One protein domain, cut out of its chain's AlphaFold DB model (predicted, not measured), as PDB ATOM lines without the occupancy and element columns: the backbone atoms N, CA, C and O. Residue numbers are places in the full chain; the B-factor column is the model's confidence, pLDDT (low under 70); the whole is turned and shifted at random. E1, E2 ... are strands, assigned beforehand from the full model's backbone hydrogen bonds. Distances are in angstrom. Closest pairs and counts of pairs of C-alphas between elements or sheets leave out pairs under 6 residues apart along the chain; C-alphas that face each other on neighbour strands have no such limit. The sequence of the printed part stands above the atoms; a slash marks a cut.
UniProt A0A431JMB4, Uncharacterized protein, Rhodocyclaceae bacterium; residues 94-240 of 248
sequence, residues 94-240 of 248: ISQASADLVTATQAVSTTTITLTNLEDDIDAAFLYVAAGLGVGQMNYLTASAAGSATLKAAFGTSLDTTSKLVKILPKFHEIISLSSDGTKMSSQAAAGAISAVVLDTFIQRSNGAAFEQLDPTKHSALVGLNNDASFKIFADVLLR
ATOM      1  N   ILE A  94       9.737 -17.282  40.583       95.00
ATOM      2  CA  ILE A  94      10.181 -18.664  40.776       95.00
ATOM      3  C   ILE A  94      10.280 -18.948  42.278       95.00
ATOM      4  O   ILE A  94      10.890 -18.194  43.039       95.00
ATOM      5  N   SER A  95       9.653 -20.036  42.714       94.00
ATOM      6  CA  SER A  95       9.616 -20.458  44.107       94.00
ATOM      7  C   SER A  95      10.997 -20.877  44.596       94.00
ATOM      8  O   SER A  95      11.694 -21.668  43.964       94.00
ATOM      9  N   GLN A  96      11.354 -20.371  45.773       94.38
ATOM     10  CA  GLN A  96      12.528 -20.791  46.541       94.38
ATOM     11  C   GLN A  96      12.117 -21.589  47.796       94.38
ATOM     12  O   GLN A  96      12.939 -21.851  48.672       94.38
ATOM     13  N   ALA A  97      10.834 -21.953  47.921       91.69
ATOM     14  CA  ALA A  97      10.336 -22.719  49.057       91.69
ATOM     15  C   ALA A  97      10.878 -24.152  49.014       91.69
ATOM     16  O   ALA A  97      10.896 -24.777  47.962       91.69
ATOM     17  N   SER A  98      11.262 -24.709  50.167       91.38
ATOM     18  CA  SER A  98      11.975 -25.999  50.245       91.38
ATOM     19  C   SER A  98      11.258 -27.176  49.571       91.38
ATOM     20  O   SER A  98      11.920 -28.108  49.121       91.38
ATOM     21  N   ALA A  99       9.921 -27.140  49.522       89.19
ATOM     22  CA  ALA A  99       9.113 -28.157  48.860       89.19
ATOM     23  C   ALA A  99       9.239 -28.106  47.331       89.19
ATOM     24  O   ALA A  99       9.077 -29.136  46.699       89.19
ATOM     25  N   ASP A 100       9.565 -26.957  46.739       90.31
ATOM     26  CA  ASP A 100       9.616 -26.740  45.288       90.31
ATOM     27  C   ASP A 100      11.009 -26.956  44.674       90.31
ATOM     28  O   ASP A 100      11.178 -26.798  43.466       90.31
ATOM     29  N   LEU A 101      12.011 -27.289  45.491       93.50
ATOM     30  CA  LEU A 101      13.413 -27.383  45.081       93.50
ATOM     31  C   LEU A 101      13.805 -28.801  44.648       93.50
ATOM     32  O   LEU A 101      13.301 -29.793  45.177       93.50
ATOM     33  N   VAL A 102      14.792 -28.891  43.757       94.06
ATOM     34  CA  VAL A 102      15.527 -30.137  43.478       94.06
ATOM     35  C   VAL A 102      16.728 -30.249  44.406       94.06
ATOM     36  O   VAL A 102      17.212 -29.250  44.926       94.06
ATOM     37  N   THR A 103      17.203 -31.459  44.674       95.50
ATOM     38  CA  THR A 103      18.283 -31.698  45.647       95.50
ATOM     39  C   THR A 103      19.459 -32.362  44.955       95.50
ATOM     40  O   THR A 103      19.248 -33.248  44.129       95.50
ATOM     41  N   ALA A 104      20.688 -31.963  45.280       95.94
ATOM     42  CA  ALA A 104      21.855 -32.696  44.799       95.94
ATOM     43  C   ALA A 104      21.886 -34.107  45.396       95.94
ATOM     44  O   ALA A 104      21.563 -34.310  46.563       95.94
ATOM     45  N   THR A 105      22.224 -35.114  44.594       95.06
ATOM     46  CA  THR A 105      22.145 -36.514  45.047       95.06
ATOM     47  C   THR A 105      23.433 -37.002  45.701       95.06
ATOM     48  O   THR A 105      23.450 -38.077  46.293       95.06
ATOM     49  N   GLN A 106      24.519 -36.237  45.594       92.06
ATOM     50  CA  GLN A 106      25.838 -36.581  46.117       92.06
ATOM     51  C   GLN A 106      26.700 -35.328  46.297       92.06
ATOM     52  O   GLN A 106      26.310 -34.233  45.894       92.06
ATOM     53  N   ALA A 107      27.891 -35.507  46.869       91.12
ATOM     54  CA  ALA A 107      28.897 -34.456  46.909       91.12
ATOM     55  C   ALA A 107      29.384 -34.105  45.492       91.12
ATOM     56  O   ALA A 107      29.744 -34.996  44.718       91.12
ATOM     57  N   VAL A 108      29.415 -32.814  45.156       88.56
ATOM     58  CA  VAL A 108      29.790 -32.319  43.825       88.56
ATOM     59  C   VAL A 108      30.751 -31.144  43.942       88.56
ATOM     60  O   VAL A 108      30.395 -30.080  44.438       88.56
ATOM     61  N   SER A 109      31.968 -31.334  43.434       90.56
ATOM     62  CA  SER A 109      33.033 -30.321  43.350       90.56
ATOM     63  C   SER A 109      33.493 -30.052  41.911       90.56
ATOM     64  O   SER A 109      34.471 -29.341  41.686       90.56
ATOM     65  N   THR A 110      32.806 -30.638  40.927       94.44
ATOM     66  CA  THR A 110      33.147 -30.550  39.501       94.44
ATOM     67  C   THR A 110      32.037 -29.846  38.720       94.44
ATOM     68  O   THR A 110      31.053 -29.380  39.293       94.44
ATOM     69  N   THR A 111      32.191 -29.747  37.401       96.25
ATOM     70  CA  THR A 111      31.159 -29.213  36.505       96.25
ATOM     71  C   THR A 111      29.984 -30.166  36.308       96.25
ATOM     72  O   THR A 111      28.939 -29.723  35.854       96.25
ATOM     73  N   THR A 112      30.111 -31.455  36.634       96.06
ATOM     74  CA  THR A 112      29.003 -32.415  36.508       96.06
ATOM     75  C   THR A 112      28.263 -32.535  37.831       96.06
ATOM     76  O   THR A 112      28.871 -32.858  38.851       96.06
ATOM     77  N   ILE A 113      26.953 -32.299  37.813       95.25
ATOM     78  CA  ILE A 113      26.076 -32.375  38.981       95.25
ATOM     79  C   ILE A 113      24.941 -33.363  38.730       95.25
ATOM     80  O   ILE A 113      24.361 -33.398  37.649       95.25
ATOM     81  N   THR A 114      24.607 -34.155  39.741       95.12
ATOM     82  CA  THR A 114      23.443 -35.043  39.739       95.12
ATOM     83  C   THR A 114      22.396 -34.503  40.703       95.12
ATOM     84  O   THR A 114      22.708 -34.116  41.833       95.12
ATOM     85  N   LEU A 115      21.157 -34.408  40.229       93.94
ATOM     86  CA  LEU A 115      20.052 -33.759  40.930       93.94
ATOM     87  C   LEU A 115      18.821 -34.667  40.911       93.94
ATOM     88  O   LEU A 115      18.525 -35.319  39.909       93.94
ATOM     89  N   THR A 116      18.062 -34.679  42.004       92.50
ATOM     90  CA  THR A 116      16.754 -35.333  42.027       92.50
ATOM     91  C   THR A 116      15.817 -34.648  41.041       92.50
ATOM     92  O   THR A 116      15.792 -33.423  40.957       92.50
ATOM     93  N   ASN A 117      15.005 -35.430  40.324       85.00
ATOM     94  CA  ASN A 117      13.920 -34.904  39.486       85.00
ATOM     95  C   ASN A 117      14.379 -33.872  38.430       85.00
ATOM     96  O   ASN A 117      13.610 -32.983  38.050       85.00
ATOM     97  N   LEU A 118      15.632 -33.971  37.976       89.25
ATOM     98  CA  LEU A 118      16.126 -33.179  36.859       89.25
ATOM     99  C   LEU A 118      15.584 -33.755  35.555       89.25
ATOM    100  O   LEU A 118      15.710 -34.957  35.313       89.25
ATOM    101  N   GLU A 119      14.976 -32.894  34.753       87.50
ATOM    102  CA  GLU A 119      14.485 -33.254  33.429       87.50
ATOM    103  C   GLU A 119      15.578 -33.100  32.370       87.50
ATOM    104  O   GLU A 119      16.616 -32.483  32.616       87.50
ATOM    105  N   ASP A 120      15.332 -33.712  31.220       87.62
ATOM    106  CA  ASP A 120      16.151 -33.546  30.024       87.62
ATOM    107  C   ASP A 120      15.771 -32.251  29.280       87.62
ATOM    108  O   ASP A 120      14.764 -31.620  29.614       87.62
ATOM    109  N   ASP A 121      16.554 -31.865  28.273       88.31
ATOM    110  CA  ASP A 121      16.259 -30.745  27.363       88.31
ATOM    111  C   ASP A 121      16.077 -29.371  28.053       88.31
ATOM    112  O   ASP A 121      15.311 -28.507  27.607       88.31
ATOM    113  N   ILE A 122      16.802 -29.130  29.148       92.56
ATOM    114  CA  ILE A 122      16.884 -27.821  29.822       92.56
ATOM    115  C   ILE A 122      18.246 -27.156  29.624       92.56
ATOM    116  O   ILE A 122      18.675 -26.340  30.444       92.56
ATOM    117  N   ASP A 123      18.932 -27.493  28.536       94.00
ATOM    118  CA  ASP A 123      20.170 -26.838  28.129       94.00
ATOM    119  C   ASP A 123      19.986 -25.320  28.119       94.00
ATOM    120  O   ASP A 123      18.924 -24.802  27.775       94.00
ATOM    121  N   ALA A 124      21.022 -24.585  28.516       94.38
ATOM    122  CA  ALA A 124      20.959 -23.144  28.722       94.38
ATOM    123  C   ALA A 124      20.096 -22.658  29.905       94.38
ATOM    124  O   ALA A 124      19.844 -21.454  30.018       94.38
ATOM    125  N   ALA A 125      19.683 -23.545  30.811       95.94
ATOM    126  CA  ALA A 125      19.123 -23.160  32.104       95.94
ATOM    127  C   ALA A 125      20.172 -22.532  33.040       95.94
ATOM    128  O   ALA A 125      21.387 -22.638  32.848       95.94
ATOM    129  N   PHE A 126      19.695 -21.938  34.133       97.69
ATOM    130  CA  PHE A 126      20.520 -21.657  35.307       97.69
ATOM    131  C   PHE A 126      20.101 -22.540  36.481       97.69
ATOM    132  O   PHE A 126      18.926 -22.860  36.657       97.69
ATOM    133  N   LEU A 127      21.074 -22.882  37.319       97.06
ATOM    134  CA  LEU A 127      20.858 -23.517  38.610       97.06
ATOM    135  C   LEU A 127      21.260 -22.548  39.714       97.06
ATOM    136  O   LEU A 127      22.382 -22.042  39.724       97.06
ATOM    137  N   TYR A 128      20.346 -22.301  40.646       97.62
ATOM    138  CA  TYR A 128      20.576 -21.456  41.815       97.62
ATOM    139  C   TYR A 128      20.455 -22.275  43.095       97.62
ATOM    140  O   TYR A 128      19.452 -22.948  43.293       97.62
ATOM    141  N   VAL A 129      21.447 -22.210  43.978       97.69
ATOM    142  CA  VAL A 129      21.420 -22.906  45.268       97.69
ATOM    143  C   VAL A 129      20.634 -22.068  46.277       97.69
ATOM    144  O   VAL A 129      21.131 -21.067  46.796       97.69
ATOM    145  N   ALA A 130      19.403 -22.486  46.561       97.25
ATOM    146  CA  ALA A 130      18.474 -21.773  47.436       97.25
ATOM    147  C   ALA A 130      18.568 -22.203  48.911       97.25
ATOM    148  O   ALA A 130      18.148 -21.456  49.792       97.25
ATOM    149  N   ALA A 131      19.127 -23.381  49.209       97.19
ATOM    150  CA  ALA A 131      19.376 -23.826  50.583       97.19
ATOM    151  C   ALA A 131      20.524 -24.846  50.668       97.19
ATOM    152  O   ALA A 131      20.875 -25.473  49.670       97.19
ATOM    153  N   GLY A 132      21.063 -25.047  51.875       97.00
ATOM    154  CA  GLY A 132      22.132 -26.015  52.154       97.00
ATOM    155  C   GLY A 132      23.535 -25.489  51.845       97.00
ATOM    156  O   GLY A 132      23.764 -24.276  51.809       97.00
ATOM    157  N   LEU A 133      24.490 -26.401  51.637       97.12
ATOM    158  CA  LEU A 133      25.847 -26.018  51.240       97.12
ATOM    159  C   LEU A 133      25.838 -25.295  49.891       97.12
ATOM    160  O   LEU A 133      25.127 -25.696  48.974       97.12
ATOM    161  N   GLY A 134      26.635 -24.229  49.778       96.62
ATOM    162  CA  GLY A 134      26.729 -23.409  48.567       96.62
ATOM    163  C   GLY A 134      25.553 -22.457  48.335       96.62
ATOM    164  O   GLY A 134      25.452 -21.905  47.242       96.62
ATOM    165  N   VAL A 135      24.674 -22.250  49.325       97.56
ATOM    166  CA  VAL A 135      23.550 -21.302  49.231       97.56
ATOM    167  C   VAL A 135      23.993 -19.929  48.718       97.56
ATOM    168  O   VAL A 135      25.052 -19.419  49.083       97.56
ATOM    169  N   GLY A 136      23.183 -19.337  47.841       97.06
ATOM    170  CA  GLY A 136      23.485 -18.050  47.218       97.06
ATOM    171  C   GLY A 136      24.376 -18.127  45.981       97.06
ATOM    172  O   GLY A 136      24.721 -17.075  45.439       97.06
ATOM    173  N   GLN A 137      24.757 -19.325  45.533       97.44
ATOM    174  CA  GLN A 137      25.519 -19.515  44.300       97.44
ATOM    175  C   GLN A 137      24.596 -19.798  43.114       97.44
ATOM    176  O   GLN A 137      23.599 -20.505  43.246       97.44
ATOM    177  N   MET A 138      24.936 -19.262  41.944       96.94
ATOM    178  CA  MET A 138      24.226 -19.504  40.689       96.94
ATOM    179  C   MET A 138      25.211 -19.905  39.600       96.94
ATOM    180  O   MET A 138      26.279 -19.307  39.466       96.94
ATOM    181  N   ASN A 139      24.842 -20.890  38.789       97.12
ATOM    182  CA  ASN A 139      25.660 -21.321  37.670       97.12
ATOM    183  C   ASN A 139      24.824 -21.630  36.432       97.12
ATOM    184  O   ASN A 139      23.642 -21.953  36.529       97.12
ATOM    185  N   TYR A 140      25.455 -21.499  35.272       97.38
ATOM    186  CA  TYR A 140      24.827 -21.754  33.985       97.38
ATOM    187  C   TYR A 140      25.029 -23.212  33.581       97.38
ATOM    188  O   TYR A 140      26.124 -23.754  33.733       97.38
ATOM    189  N   LEU A 141      23.979 -23.828  33.053       95.75
ATOM    190  CA  LEU A 141      23.962 -25.206  32.597       95.75
ATOM    191  C   LEU A 141      24.215 -25.241  31.085       95.75
ATOM    192  O   LEU A 141      23.505 -24.609  30.307       95.75
ATOM    193  N   THR A 142      25.251 -25.966  30.668       96.38
ATOM    194  CA  THR A 142      25.642 -26.108  29.257       96.38
ATOM    195  C   THR A 142      25.069 -27.355  28.605       96.38
ATOM    196  O   THR A 142      24.961 -27.385  27.387       96.38
ATOM    197  N   ALA A 143      24.764 -28.379  29.402       94.75
ATOM    198  CA  ALA A 143      24.119 -29.604  28.949       94.75
ATOM    199  C   ALA A 143      23.298 -30.220  30.088       94.75
ATOM    200  O   ALA A 143      23.698 -30.137  31.254       94.75
ATOM    201  N   SER A 144      22.188 -30.857  29.754       93.31
ATOM    202  CA  SER A 144      21.301 -31.587  30.652       93.31
ATOM    203  C   SER A 144      21.045 -32.991  30.128       93.31
ATOM    204  O   SER A 144      21.219 -33.283  28.951       93.31
ATOM    205  N   ALA A 145      20.716 -33.871  31.061       90.69
ATOM    206  CA  ALA A 145      20.161 -35.187  30.835       90.69
ATOM    207  C   ALA A 145      19.283 -35.521  32.046       90.69
ATOM    208  O   ALA A 145      19.483 -34.984  33.141       90.69
ATOM    209  N   ALA A 146      18.347 -36.456  31.905       88.12
ATOM    210  CA  ALA A 146      17.539 -36.891  33.042       88.12
ATOM    211  C   ALA A 146      18.426 -37.278  34.251       88.12
ATOM    212  O   ALA A 146      19.273 -38.169  34.174       88.12
ATOM    213  N   GLY A 147      18.248 -36.577  35.376       88.94
ATOM    214  CA  GLY A 147      19.011 -36.779  36.617       88.94
ATOM    215  C   GLY A 147      20.430 -36.183  36.676       88.94
ATOM    216  O   GLY A 147      21.039 -36.224  37.748       88.94
ATOM    217  N   SER A 148      20.970 -35.605  35.595       92.50
ATOM    218  CA  SER A 148      22.316 -35.002  35.601       92.50
ATOM    219  C   SER A 148      22.475 -33.774  34.699       92.50
ATOM    220  O   SER A 148      21.806 -33.625  33.687       92.50
ATOM    221  N   ALA A 149      23.389 -32.880  35.057       94.94
ATOM    222  CA  ALA A 149      23.696 -31.687  34.283       94.94
ATOM    223  C   ALA A 149      25.193 -31.398  34.249       94.94
ATOM    224  O   ALA A 149      25.927 -31.706  35.190       94.94
ATOM    225  N   THR A 150      25.617 -30.726  33.186       97.00
ATOM    226  CA  THR A 150      26.943 -30.128  33.062       97.00
ATOM    227  C   THR A 150      26.831 -28.615  33.185       97.00
ATOM    228  O   THR A 150      26.087 -27.962  32.455       97.00
ATOM    229  N   LEU A 151      27.583 -28.055  34.121       96.56
ATOM    230  CA  LEU A 151      27.695 -26.631  34.391       96.56
ATOM    231  C   LEU A 151      28.850 -26.021  33.595       96.56
ATOM    232  O   LEU A 151      29.883 -26.656  33.381       96.56
ATOM    233  N   LYS A 152      28.732 -24.734  33.265       95.50
ATOM    234  CA  LYS A 152      29.813 -23.947  32.651       95.50
ATOM    235  C   LYS A 152      31.054 -23.847  33.543       95.50
ATOM    236  O   LYS A 152      32.170 -23.770  33.037       95.50
ATOM    237  N   ALA A 153      30.858 -23.842  34.858       94.75
ATOM    238  CA  ALA A 153      31.912 -23.897  35.864       94.75
ATOM    239  C   ALA A 153      31.437 -24.723  37.065       94.75
ATOM    240  O   ALA A 153      30.237 -24.857  37.282       94.75
ATOM    241  N   ALA A 154      32.356 -25.249  37.874       94.88
ATOM    242  CA  ALA A 154      31.978 -25.826  39.161       94.88
ATOM    243  C   ALA A 154      31.417 -24.736  40.094       94.88
ATOM    244  O   ALA A 154      31.755 -23.555  39.967       94.88
ATOM    245  N   PHE A 155      30.566 -25.127  41.041       96.00
ATOM    246  CA  PHE A 155      30.225 -24.257  42.166       96.00
ATOM    247  C   PHE A 155      31.479 -23.984  43.009       96.00
ATOM    248  O   PHE A 155      32.324 -24.862  43.181       96.00
ATOM    249  N   GLY A 156      31.607 -22.763  43.537       95.00
ATOM    250  CA  GLY A 156      32.756 -22.387  44.372       95.00
ATOM    251  C   GLY A 156      32.780 -23.137  45.707       95.00
ATOM    252  O   GLY A 156      33.837 -23.320  46.307       95.00
ATOM    253  N   THR A 157      31.616 -23.609  46.158       96.06
ATOM    254  CA  THR A 157      31.479 -24.533  47.286       96.06
ATOM    255  C   THR A 157      31.047 -25.893  46.767       96.06
ATOM    256  O   THR A 157      30.136 -25.978  45.947       96.06
ATOM    257  N   SER A 158      31.677 -26.957  47.270       95.44
ATOM    258  CA  SER A 158      31.240 -28.315  46.953       95.44
ATOM    259  C   SER A 158      29.846 -28.551  47.524       95.44
ATOM    260  O   SER A 158      29.650 -28.459  48.736       95.44
ATOM    261  N   LEU A 159      28.887 -28.801  46.640       96.81
ATOM    262  CA  LEU A 159      27.508 -29.091  47.021       96.81
ATOM    263  C   LEU A 159      27.415 -30.510  47.576       96.81
ATOM    264  O   LEU A 159      28.276 -31.336  47.280       96.81
ATOM    265  N   ASP A 160      26.377 -30.802  48.349       96.25
ATOM    266  CA  ASP A 160      26.099 -32.142  48.870       96.25
ATOM    267  C   ASP A 160      24.591 -32.427  48.918       96.25
ATOM    268  O   ASP A 160      23.777 -31.647  48.431       96.25
ATOM    269  N   THR A 161      24.194 -33.535  49.544       96.38
ATOM    270  CA  THR A 161      22.781 -33.931  49.666       96.38
ATOM    271  C   THR A 161      21.910 -32.971  50.478       96.38
ATOM    272  O   THR A 161      20.693 -33.145  50.534       96.38
ATOM    273  N   THR A 162      22.498 -31.970  51.133       96.62
ATOM    274  CA  THR A 162      21.765 -30.893  51.805       96.62
ATOM    275  C   THR A 162      21.507 -29.704  50.880       96.62
ATOM    276  O   THR A 162      20.599 -28.915  51.151       96.62
ATOM    277  N   SER A 163      22.267 -29.577  49.785       97.81
ATOM    278  CA  SER A 163      22.127 -28.513  48.794       97.81
ATOM    279  C   SER A 163      20.833 -28.678  48.002       97.81
ATOM    280  O   SER A 163      20.625 -29.671  47.297       97.81
ATOM    281  N   LYS A 164      19.969 -27.667  48.087       97.00
ATOM    282  CA  LYS A 164      18.707 -27.591  47.351       97.00
ATOM    283  C   LYS A 164      18.746 -26.448  46.351       97.00
ATOM    284  O   LYS A 164      19.137 -25.330  46.692       97.00
ATOM    285  N   LEU A 165      18.331 -26.735  45.126       96.88
ATOM    286  CA  LEU A 165      18.494 -25.860  43.983       96.88
ATOM    287  C   LEU A 165      17.159 -25.538  43.313       96.88
ATOM    288  O   LEU A 165      16.224 -26.340  43.294       96.88
ATOM    289  N   VAL A 166      17.116 -24.345  42.735       96.00
ATOM    290  CA  VAL A 166      16.096 -23.868  41.810       96.00
ATOM    291  C   VAL A 166      16.592 -24.099  40.386       96.00
ATOM    292  O   VAL A 166      17.730 -23.741  40.067       96.00
ATOM    293  N   LYS A 167      15.730 -24.652  39.532       94.38
ATOM    294  CA  LYS A 167      15.910 -24.689  38.079       94.38
ATOM    295  C   LYS A 167      15.300 -23.426  37.486       94.38
ATOM    296  O   LYS A 167      14.122 -23.141  37.696       94.38
ATOM    297  N   ILE A 168      16.092 -22.683  36.731       96.06
ATOM    298  CA  ILE A 168      15.638 -21.513  35.987       96.06
ATOM    299  C   ILE A 168      15.645 -21.919  34.519       96.06
ATOM    300  O   ILE A 168      16.700 -21.955  33.886       96.06
ATOM    301  N   LEU A 169      14.468 -22.317  34.040       95.19
ATOM    302  CA  LEU A 169      14.269 -22.931  32.728       95.19
ATOM    303  C   LEU A 169      14.678 -21.967  31.598       95.19
ATOM    304  O   LEU A 169      14.516 -20.751  31.750       95.19
ATOM    305  N   PRO A 170      15.221 -22.482  30.482       94.75
ATOM    306  CA  PRO A 170      15.709 -21.647  29.396       94.75
ATOM    307  C   PRO A 170      14.556 -20.972  28.648       94.75
ATOM    308  O   PRO A 170      13.382 -21.333  28.777       94.75
ATOM    309  N   LYS A 171      14.904 -19.992  27.810       93.31
ATOM    310  CA  LYS A 171      13.940 -19.394  26.883       93.31
ATOM    311  C   LYS A 171      13.365 -20.465  25.962       93.31
ATOM    312  O   LYS A 171      14.071 -21.358  25.510       93.31
ATOM    313  N   PHE A 172      12.088 -20.313  25.666       90.94
ATOM    314  CA  PHE A 172      11.250 -21.205  24.880       90.94
ATOM    315  C   PHE A 172      11.043 -22.600  25.466       90.94
ATOM    316  O   PHE A 172      10.462 -23.449  24.798       90.94
ATOM    317  N   HIS A 173      11.427 -22.827  26.726       90.38
ATOM    318  CA  HIS A 173      11.005 -24.029  27.425       90.38
ATOM    319  C   HIS A 173       9.479 -24.024  27.589       90.38
ATOM    320  O   HIS A 173       8.888 -23.016  27.981       90.38
ATOM    321  N   GLU A 174       8.847 -25.137  27.227       85.62
ATOM    322  CA  GLU A 174       7.416 -25.206  26.908       85.62
ATOM    323  C   GLU A 174       6.519 -25.715  28.040       85.62
ATOM    324  O   GLU A 174       5.288 -25.794  27.894       85.62
ATOM    325  N   ILE A 175       7.137 -26.101  29.150       82.88
ATOM    326  CA  ILE A 175       6.495 -26.836  30.224       82.88
ATOM    327  C   ILE A 175       6.935 -26.230  31.556       82.88
ATOM    328  O   ILE A 175       8.118 -26.103  31.827       82.88
ATOM    329  N   ILE A 176       5.995 -25.835  32.415       84.81
ATOM    330  CA  ILE A 176       6.337 -25.282  33.734       84.81
ATOM    331  C   ILE A 176       5.542 -25.948  34.848       84.81
ATOM    332  O   ILE A 176       4.340 -26.166  34.728       84.81
ATOM    333  N   SER A 177       6.182 -26.219  35.978       86.00
ATOM    334  CA  SER A 177       5.484 -26.644  37.194       86.00
ATOM    335  C   SER A 177       5.110 -25.424  38.039       86.00
ATOM    336  O   SER A 177       5.823 -24.420  38.033       86.00
ATOM    337  N   LEU A 178       4.009 -25.498  38.792       85.00
ATOM    338  CA  LEU A 178       3.632 -24.474  39.775       85.00
ATOM    339  C   LEU A 178       3.823 -24.972  41.205       85.00
ATOM    340  O   LEU A 178       3.729 -26.171  41.471       85.00
ATOM    341  N   SER A 179       4.031 -24.035  42.126       85.56
ATOM    342  CA  SER A 179       3.962 -24.280  43.565       85.56
ATOM    343  C   SER A 179       2.577 -24.790  43.981       85.56
ATOM    344  O   SER A 179       1.578 -24.635  43.271       85.56
ATOM    345  N   SER A 180       2.490 -25.402  45.163       82.25
ATOM    346  CA  SER A 180       1.238 -25.983  45.673       82.25
ATOM    347  C   SER A 180       0.099 -24.967  45.829       82.25
ATOM    348  O   SER A 180      -1.066 -25.338  45.689       82.25
ATOM    349  N   ASP A 181       0.432 -23.698  46.069       79.56
ATOM    350  CA  ASP A 181      -0.495 -22.565  46.151       79.56
ATOM    351  C   ASP A 181      -0.793 -21.903  44.790       79.56
ATOM    352  O   ASP A 181      -1.596 -20.972  44.730       79.56
ATOM    353  N   GLY A 182      -0.162 -22.368  43.704       78.69
ATOM    354  CA  GLY A 182      -0.383 -21.908  42.332       78.69
ATOM    355  C   GLY A 182       0.031 -20.460  42.052       78.69
ATOM    356  O   GLY A 182      -0.475 -19.874  41.092       78.69
ATOM    357  N   THR A 183       0.894 -19.862  42.882       84.50
ATOM    358  CA  THR A 183       1.331 -18.459  42.726       84.50
ATOM    359  C   THR A 183       2.722 -18.297  42.121       84.50
ATOM    360  O   THR A 183       3.049 -17.219  41.619       84.50
ATOM    361  N   LYS A 184       3.547 -19.350  42.158       90.62
ATOM    362  CA  LYS A 184       4.948 -19.328  41.726       90.62
ATOM    363  C   LYS A 184       5.276 -20.504  40.818       90.62
ATOM    364  O   LYS A 184       4.604 -21.532  40.855       90.62
ATOM    365  N   MET A 185       6.346 -20.373  40.039       90.50
ATOM    366  CA  MET A 185       6.925 -21.499  39.303       90.50
ATOM    367  C   MET A 185       7.728 -22.399  40.245       90.50
ATOM    368  O   MET A 185       8.512 -21.908  41.050       90.50
ATOM    369  N   SER A 186       7.552 -23.711  40.143       89.88
ATOM    370  CA  SER A 186       8.271 -24.715  40.935       89.88
ATOM    371  C   SER A 186       9.418 -25.327  40.129       89.88
ATOM    372  O   SER A 186       9.344 -25.413  38.905       89.88
ATOM    373  N   SER A 187      10.478 -25.768  40.812       88.12
ATOM    374  CA  SER A 187      11.626 -26.446  40.193       88.12
ATOM    375  C   SER A 187      11.514 -27.970  40.212       88.12
ATOM    376  O   SER A 187      12.448 -28.648  39.796       88.12
ATOM    377  N   GLN A 188      10.407 -28.548  40.672       79.44
ATOM    378  CA  GLN A 188      10.212 -29.998  40.593       79.44
ATOM    379  C   GLN A 188      10.173 -30.504  39.131       79.44
ATOM    380  O   GLN A 188      10.101 -29.714  38.186       79.44
ATOM    381  N   ALA A 189      10.266 -31.823  38.922       67.06
ATOM    382  CA  ALA A 189      10.141 -32.427  37.588       67.06
ATOM    383  C   ALA A 189       8.807 -32.052  36.916       67.06
ATOM    384  O   ALA A 189       7.799 -31.883  37.603       67.06
ATOM    385  N   ALA A 190       8.788 -32.012  35.580       61.00
ATOM    386  CA  ALA A 190       7.628 -31.700  34.735       61.00
ATOM    387  C   ALA A 190       6.414 -32.651  34.849       61.00
ATOM    388  O   ALA A 190       5.477 -32.561  34.049       61.00
ATOM    389  N   ALA A 191       6.379 -33.567  35.821       55.84
ATOM    390  CA  ALA A 191       5.216 -34.413  36.052       55.84
ATOM    391  C   ALA A 191       3.981 -33.530  36.311       55.84
ATOM    392  O   ALA A 191       3.899 -32.834  37.319       55.84
ATOM    393  N   GLY A 192       3.056 -33.549  35.344       58.88
ATOM    394  CA  GLY A 192       1.867 -32.702  35.224       58.88
ATOM    395  C   GLY A 192       2.071 -31.210  35.433       58.88
ATOM    396  O   GLY A 192       1.298 -30.540  36.114       58.88
ATOM    397  N   ALA A 193       3.103 -30.719  34.773       71.25
ATOM    398  CA  ALA A 193       3.298 -29.321  34.487       71.25
ATOM    399  C   ALA A 193       2.218 -28.736  33.547       71.25
ATOM    400  O   ALA A 193       1.374 -29.425  32.963       71.25
ATOM    401  N   ILE A 194       2.255 -27.414  33.441       75.88
ATOM    402  CA  ILE A 194       1.390 -26.560  32.634       75.88
ATOM    403  C   ILE A 194       2.076 -26.292  31.306       75.88
ATOM    404  O   ILE A 194       3.273 -26.002  31.281       75.88
ATOM    405  N   SER A 195       1.311 -26.323  30.215       80.00
ATOM    406  CA  SER A 195       1.827 -25.855  28.934       80.00
ATOM    407  C   SER A 195       1.952 -24.339  28.940       80.00
ATOM    408  O   SER A 195       0.965 -23.597  28.930       80.00
ATOM    409  N   ALA A 196       3.191 -23.876  28.969       82.75
ATOM    410  CA  ALA A 196       3.503 -22.468  28.936       82.75
ATOM    411  C   ALA A 196       4.904 -22.265  28.379       82.75
ATOM    412  O   ALA A 196       5.792 -23.062  28.640       82.75
ATOM    413  N   VAL A 197       5.115 -21.188  27.635       89.44
ATOM    414  CA  VAL A 197       6.416 -20.911  27.027       89.44
ATOM    415  C   VAL A 197       7.132 -19.855  27.852       89.44
ATOM    416  O   VAL A 197       6.644 -18.731  27.972       89.44
ATOM    417  N   VAL A 198       8.290 -20.196  28.410       92.00
ATOM    418  CA  VAL A 198       9.183 -19.216  29.042       92.00
ATOM    419  C   VAL A 198       9.723 -18.296  27.950       92.00
ATOM    420  O   VAL A 198      10.352 -18.758  27.008       92.00
ATOM    421  N   LEU A 199       9.481 -16.994  28.033       92.94
ATOM    422  CA  LEU A 199       9.982 -16.025  27.054       92.94
ATOM    423  C   LEU A 199      11.308 -15.423  27.502       92.94
ATOM    424  O   LEU A 199      12.244 -15.319  26.713       92.94
ATOM    425  N   ASP A 200      11.389 -15.061  28.779       95.00
ATOM    426  CA  ASP A 200      12.563 -14.450  29.383       95.00
ATOM    427  C   ASP A 200      12.625 -14.738  30.882       95.00
ATOM    428  O   ASP A 200      11.613 -15.003  31.528       95.00
ATOM    429  N   THR A 201      13.826 -14.651  31.446       96.25
ATOM    430  CA  THR A 201      14.088 -14.873  32.870       96.25
ATOM    431  C   THR A 201      14.890 -13.721  33.449       96.25
ATOM    432  O   THR A 201      15.810 -13.215  32.802       96.25
ATOM    433  N   PHE A 202      14.572 -13.330  34.679       96.25
ATOM    434  CA  PHE A 202      15.110 -12.140  35.325       96.25
ATOM    435  C   PHE A 202      15.527 -12.423  36.761       96.25
ATOM    436  O   PHE A 202      14.936 -13.266  37.437       96.25
ATOM    437  N   ILE A 203      16.479 -11.637  37.253       96.12
ATOM    438  CA  ILE A 203      16.765 -11.511  38.679       96.12
ATOM    439  C   ILE A 203      16.474 -10.096  39.167       96.12
ATOM    440  O   ILE A 203      16.539  -9.119  38.419       96.12
ATOM    441  N   GLN A 204      16.191  -9.995  40.457       94.81
ATOM    442  CA  GLN A 204      16.106  -8.747  41.199       94.81
ATOM    443  C   GLN A 204      17.003  -8.888  42.435       94.81
ATOM    444  O   GLN A 204      16.791  -9.798  43.228       94.81
ATOM    445  N   ARG A 205      18.029  -8.030  42.551       88.19
ATOM    446  CA  ARG A 205      19.109  -8.094  43.568       88.19
ATOM    447  C   ARG A 205      19.007  -7.027  44.672       88.19
ATOM    448  O   ARG A 205      19.987  -6.750  45.363       88.19
ATOM    449  N   SER A 206      17.850  -6.377  44.771       84.38
ATOM    450  CA  SER A 206      17.402  -5.593  45.925       84.38
ATOM    451  C   SER A 206      15.938  -5.197  45.726       84.38
ATOM    452  O   SER A 206      15.444  -5.136  44.594       84.38
ATOM    453  N   ASN A 207      15.206  -4.937  46.811       75.00
ATOM    454  CA  ASN A 207      13.794  -4.578  46.704       75.00
ATOM    455  C   ASN A 207      13.634  -3.267  45.918       75.00
ATOM    456  O   ASN A 207      14.192  -2.237  46.293       75.00
ATOM    457  N   GLY A 208      12.875  -3.310  44.823       69.94
ATOM    458  CA  GLY A 208      12.669  -2.158  43.944       69.94
ATOM    459  C   GLY A 208      13.793  -1.904  42.934       69.94
ATOM    460  O   GLY A 208      13.660  -0.982  42.131       69.94
ATOM    461  N   ALA A 209      14.860  -2.716  42.906       82.75
ATOM    462  CA  ALA A 209      15.810  -2.674  41.796       82.75
ATOM    463  C   ALA A 209      15.137  -3.070  40.482       82.75
ATOM    464  O   ALA A 209      14.174  -3.847  40.458       82.75
ATOM    465  N   ALA A 210      15.688  -2.545  39.388       88.31
ATOM    466  CA  ALA A 210      15.304  -2.946  38.049       88.31
ATOM    467  C   ALA A 210      15.499  -4.457  37.870       88.31
ATOM    468  O   ALA A 210      16.458  -5.045  38.373       88.31
ATOM    469  N   PHE A 211      14.578  -5.070  37.135       93.00
ATOM    470  CA  PHE A 211      14.724  -6.451  36.706       93.00
ATOM    471  C   PHE A 211      15.879  -6.541  35.717       93.00
ATOM    472  O   PHE A 211      15.870  -5.865  34.686       93.00
ATOM    473  N   GLU A 212      16.852  -7.389  36.018       95.31
ATOM    474  CA  GLU A 212      17.957  -7.672  35.117       95.31
ATOM    475  C   GLU A 212      17.731  -9.019  34.449       95.31
ATOM    476  O   GLU A 212      17.498 -10.025  35.119       95.31
ATOM    477  N   GLN A 213      17.783  -9.030  33.121       96.19
ATOM    478  CA  GLN A 213      17.671 -10.256  32.348       96.19
ATOM    479  C   GLN A 213      18.872 -11.159  32.636       96.19
ATOM    480  O   GLN A 213      20.021 -10.712  32.601       96.19
ATOM    481  N   LEU A 214      18.602 -12.438  32.896       95.81
ATOM    482  CA  LEU A 214      19.659 -13.425  33.062       95.81
ATOM    483  C   LEU A 214      20.447 -13.580  31.760       95.81
ATOM    484  O   LEU A 214      19.898 -13.694  30.667       95.81
ATOM    485  N   ASP A 215      21.764 -13.591  31.914       94.56
ATOM    486  CA  ASP A 215      22.744 -13.563  30.833       94.56
ATOM    487  C   ASP A 215      23.900 -14.491  31.228       94.56
ATOM    488  O   ASP A 215      24.540 -14.243  32.256       94.56
ATOM    489  N   PRO A 216      24.195 -15.551  30.455       92.75
ATOM    490  CA  PRO A 216      25.222 -16.539  30.796       92.75
ATOM    491  C   PRO A 216      26.651 -15.982  30.795       92.75
ATOM    492  O   PRO A 216      27.581 -16.652  31.259       92.75
ATOM    493  N   THR A 217      26.863 -14.778  30.266       93.12
ATOM    494  CA  THR A 217      28.155 -14.081  30.313       93.12
ATOM    495  C   THR A 217      28.349 -13.290  31.607       93.12
ATOM    496  O   THR A 217      29.486 -13.123  32.039       93.12
ATOM    497  N   LYS A 218      27.258 -12.862  32.257       93.25
ATOM    498  CA  LYS A 218      27.283 -12.026  33.475       93.25
ATOM    499  C   LYS A 218      26.887 -12.772  34.743       93.25
ATOM    500  O   LYS A 218      27.376 -12.459  35.822       93.25
ATOM    501  N   HIS A 219      25.972 -13.729  34.611       94.94
ATOM    502  CA  HIS A 219      25.291 -14.376  35.732       94.94
ATOM    503  C   HIS A 219      25.767 -15.814  35.981       94.94
ATOM    504  O   HIS A 219      25.322 -16.467  36.923       94.94
ATOM    505  N   SER A 220      26.687 -16.315  35.153       91.69
ATOM    506  CA  SER A 220      27.372 -17.579  35.416       91.69
ATOM    507  C   SER A 220      28.357 -17.396  36.570       91.69
ATOM    508  O   SER A 220      29.168 -16.475  36.535       91.69
ATOM    509  N   ALA A 221      28.321 -18.301  37.550       93.25
ATOM    510  CA  ALA A 221      29.174 -18.286  38.742       93.25
ATOM    511  C   ALA A 221      28.974 -17.066  39.667       93.25
ATOM    512  O   ALA A 221      29.915 -16.614  40.321       93.25
ATOM    513  N   LEU A 222      27.747 -16.538  39.762       95.00
ATOM    514  CA  LEU A 222      27.422 -15.564  40.809       95.00
ATOM    515  C   LEU A 222      27.424 -16.222  42.188       95.00
ATOM    516  O   LEU A 222      27.071 -17.390  42.339       95.00
ATOM    517  N   VAL A 223      27.796 -15.441  43.201       96.31
ATOM    518  CA  VAL A 223      27.893 -15.872  44.599       96.31
ATOM    519  C   VAL A 223      27.278 -14.826  45.526       96.31
ATOM    520  O   VAL A 223      27.124 -13.664  45.148       96.31
ATOM    521  N   GLY A 224      26.946 -15.229  46.755       95.25
ATOM    522  CA  GLY A 224      26.460 -14.317  47.793       95.25
ATOM    523  C   GLY A 224      25.068 -13.736  47.534       95.25
ATOM    524  O   GLY A 224      24.689 -12.772  48.193       95.25
ATOM    525  N   LEU A 225      24.290 -14.309  46.608       94.75
ATOM    526  CA  LEU A 225      22.927 -13.850  46.304       94.75
ATOM    527  C   LEU A 225      21.984 -13.994  47.508       94.75
ATOM    528  O   LEU A 225      21.025 -13.248  47.632       94.75
ATOM    529  N   ASN A 226      22.280 -14.916  48.426       94.50
ATOM    530  CA  ASN A 226      21.539 -15.111  49.673       94.50
ATOM    531  C   ASN A 226      21.785 -14.008  50.721       94.50
ATOM    532  O   ASN A 226      21.100 -13.992  51.740       94.50
ATOM    533  N   ASN A 227      22.771 -13.127  50.510       93.25
ATOM    534  CA  ASN A 227      23.014 -11.987  51.396       93.25
ATOM    535  C   ASN A 227      22.020 -10.845  51.146       93.25
ATOM    536  O   ASN A 227      21.862  -9.973  51.999       93.25
ATOM    537  N   ASP A 228      21.347 -10.846  49.993       91.94
ATOM    538  CA  ASP A 228      20.227  -9.958  49.725       91.94
ATOM    539  C   ASP A 228      18.909 -10.664  50.062       91.94
ATOM    540  O   ASP A 228      18.439 -11.537  49.335       91.94
ATOM    541  N   ALA A 229      18.273 -10.243  51.156       87.81
ATOM    542  CA  ALA A 229      16.963 -10.750  51.568       87.81
ATOM    543  C   ALA A 229      15.844 -10.450  50.550       87.81
ATOM    544  O   ALA A 229      14.756 -11.019  50.639       87.81
ATOM    545  N   SER A 230      16.096  -9.552  49.596       89.75
ATOM    546  CA  SER A 230      15.166  -9.199  48.525       89.75
ATOM    547  C   SER A 230      15.421  -9.973  47.233       89.75
ATOM    548  O   SER A 230      14.736  -9.702  46.243       89.75
ATOM    549  N   PHE A 231      16.384 -10.902  47.222       94.88
ATOM    550  CA  PHE A 231      16.755 -11.620  46.016       94.88
ATOM    551  C   PHE A 231      15.586 -12.457  45.503       94.88
ATOM    552  O   PHE A 231      15.074 -13.359  46.176       94.88
ATOM    553  N   LYS A 232      15.173 -12.169  44.272       94.88
ATOM    554  CA  LYS A 232      14.068 -12.855  43.609       94.88
ATOM    555  C   LYS A 232      14.423 -13.193  42.176       94.88
ATOM    556  O   LYS A 232      15.161 -12.466  41.511       94.88
ATOM    557  N   ILE A 233      13.848 -14.290  41.702       96.44
ATOM    558  CA  ILE A 233      13.981 -14.763  40.329       96.44
ATOM    559  C   ILE A 233      12.586 -14.777  39.715       96.44
ATOM    560  O   ILE A 233      11.624 -15.183  40.367       96.44
ATOM    561  N   PHE A 234      12.475 -14.334  38.469       96.38
ATOM    562  CA  PHE A 234      11.214 -14.253  37.746       96.38
ATOM    563  C   PHE A 234      11.352 -14.845  36.350       96.38
ATOM    564  O   PHE A 234      12.436 -14.826  35.767       96.38
ATOM    565  N   ALA A 235      10.234 -15.293  35.795       94.56
ATOM    566  CA  ALA A 235      10.105 -15.641  34.391       94.56
ATOM    567  C   ALA A 235       8.899 -14.920  33.788       94.56
ATOM    568  O   ALA A 235       7.829 -14.872  34.395       94.56
ATOM    569  N   ASP A 236       9.073 -14.376  32.589       94.00
ATOM    570  CA  ASP A 236       7.954 -13.980  31.745       94.00
ATOM    571  C   ASP A 236       7.497 -15.214  30.978       94.00
ATOM    572  O   ASP A 236       8.275 -15.849  30.268       94.00
ATOM    573  N   VAL A 237       6.233 -15.573  31.159       89.75
ATOM    574  CA  VAL A 237       5.660 -16.824  30.682       89.75
ATOM    575  C   VAL A 237       4.449 -16.530  29.817       89.75
ATOM    576  O   VAL A 237       3.528 -15.821  30.223       89.75
ATOM    577  N   LEU A 238       4.430 -17.127  28.631       86.81
ATOM    578  CA  LEU A 238       3.269 -17.185  27.766       86.81
ATOM    579  C   LEU A 238       2.424 -18.407  28.121       86.81
ATOM    580  O   LEU A 238       2.813 -19.538  27.833       86.81
ATOM    581  N   LEU A 239       1.251 -18.193  28.708       81.88
ATOM    582  CA  LEU A 239       0.334 -19.290  29.013       81.88
ATOM    583  C   LEU A 239      -0.360 -19.756  27.724       81.88
ATOM    584  O   LEU A 239      -0.965 -18.944  27.014       81.88
ATOM    585  N   ARG A 240      -0.252 -21.054  27.412       74.56
ATOM    586  CA  ARG A 240      -0.870 -21.668  26.230       74.56
ATOM    587  C   ARG A 240      -2.078 -22.500  26.631       74.56
ATOM    588  O   ARG A 240      -2.059 -23.210  27.633       74.56
TER     589      ARG A 240
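AT A GLANCE: This is residues 94 to 240 of the 248 residues of an uncharacterized protein of Rhodocyclaceae bacterium (UniProt A0A431JMB4). With little regular structure, a five-stranded sheet curled like part of a barrel stands beside a smaller three-stranded sheet, with long loops between strands. The 147 printed residues include 49 in eight named strands, E1 to E8, and no named helix: all strand. Sheet orders are E1 E4 E3 E2 E5 and E6 E7 E8, both antiparallel. The whole is compact, radius of gyration of the C-alphas 13.8 A, spanning 39 by 35 by 29 A.

IN THESE COORDINATES: E1 is residues 112 to 114, from C-alpha 112 at (29.003, -32.415, 36.508); E4 148 to 151; E3 138 to 145; E2 126 to 131; E5 164 to 168; E6 175 to 178; E7 194 to 204, 24.6 A; E8 232 to 239, to C-alpha 239 at (0.334, -19.290, 29.013).

HOW THE PARTS SIT: E2 and E5 are antiparallel, with N 128 and O 166 3.0 A apart. E2 E3 E4 and E6 E7 E8 are meanders, successive antiparallel neighbours; E1 to E4 and E2 to E5 are Greek keys, first beside fourth. The closest C-alphas of E5 and E7, Ile 168 and Thr 201, are 7.5 A apart.

THE WHOLE: The printed part has no cut. The link E7 to E8 is long, 27 residues. Residues 189 to 192 and 208 have pLDDT under 70.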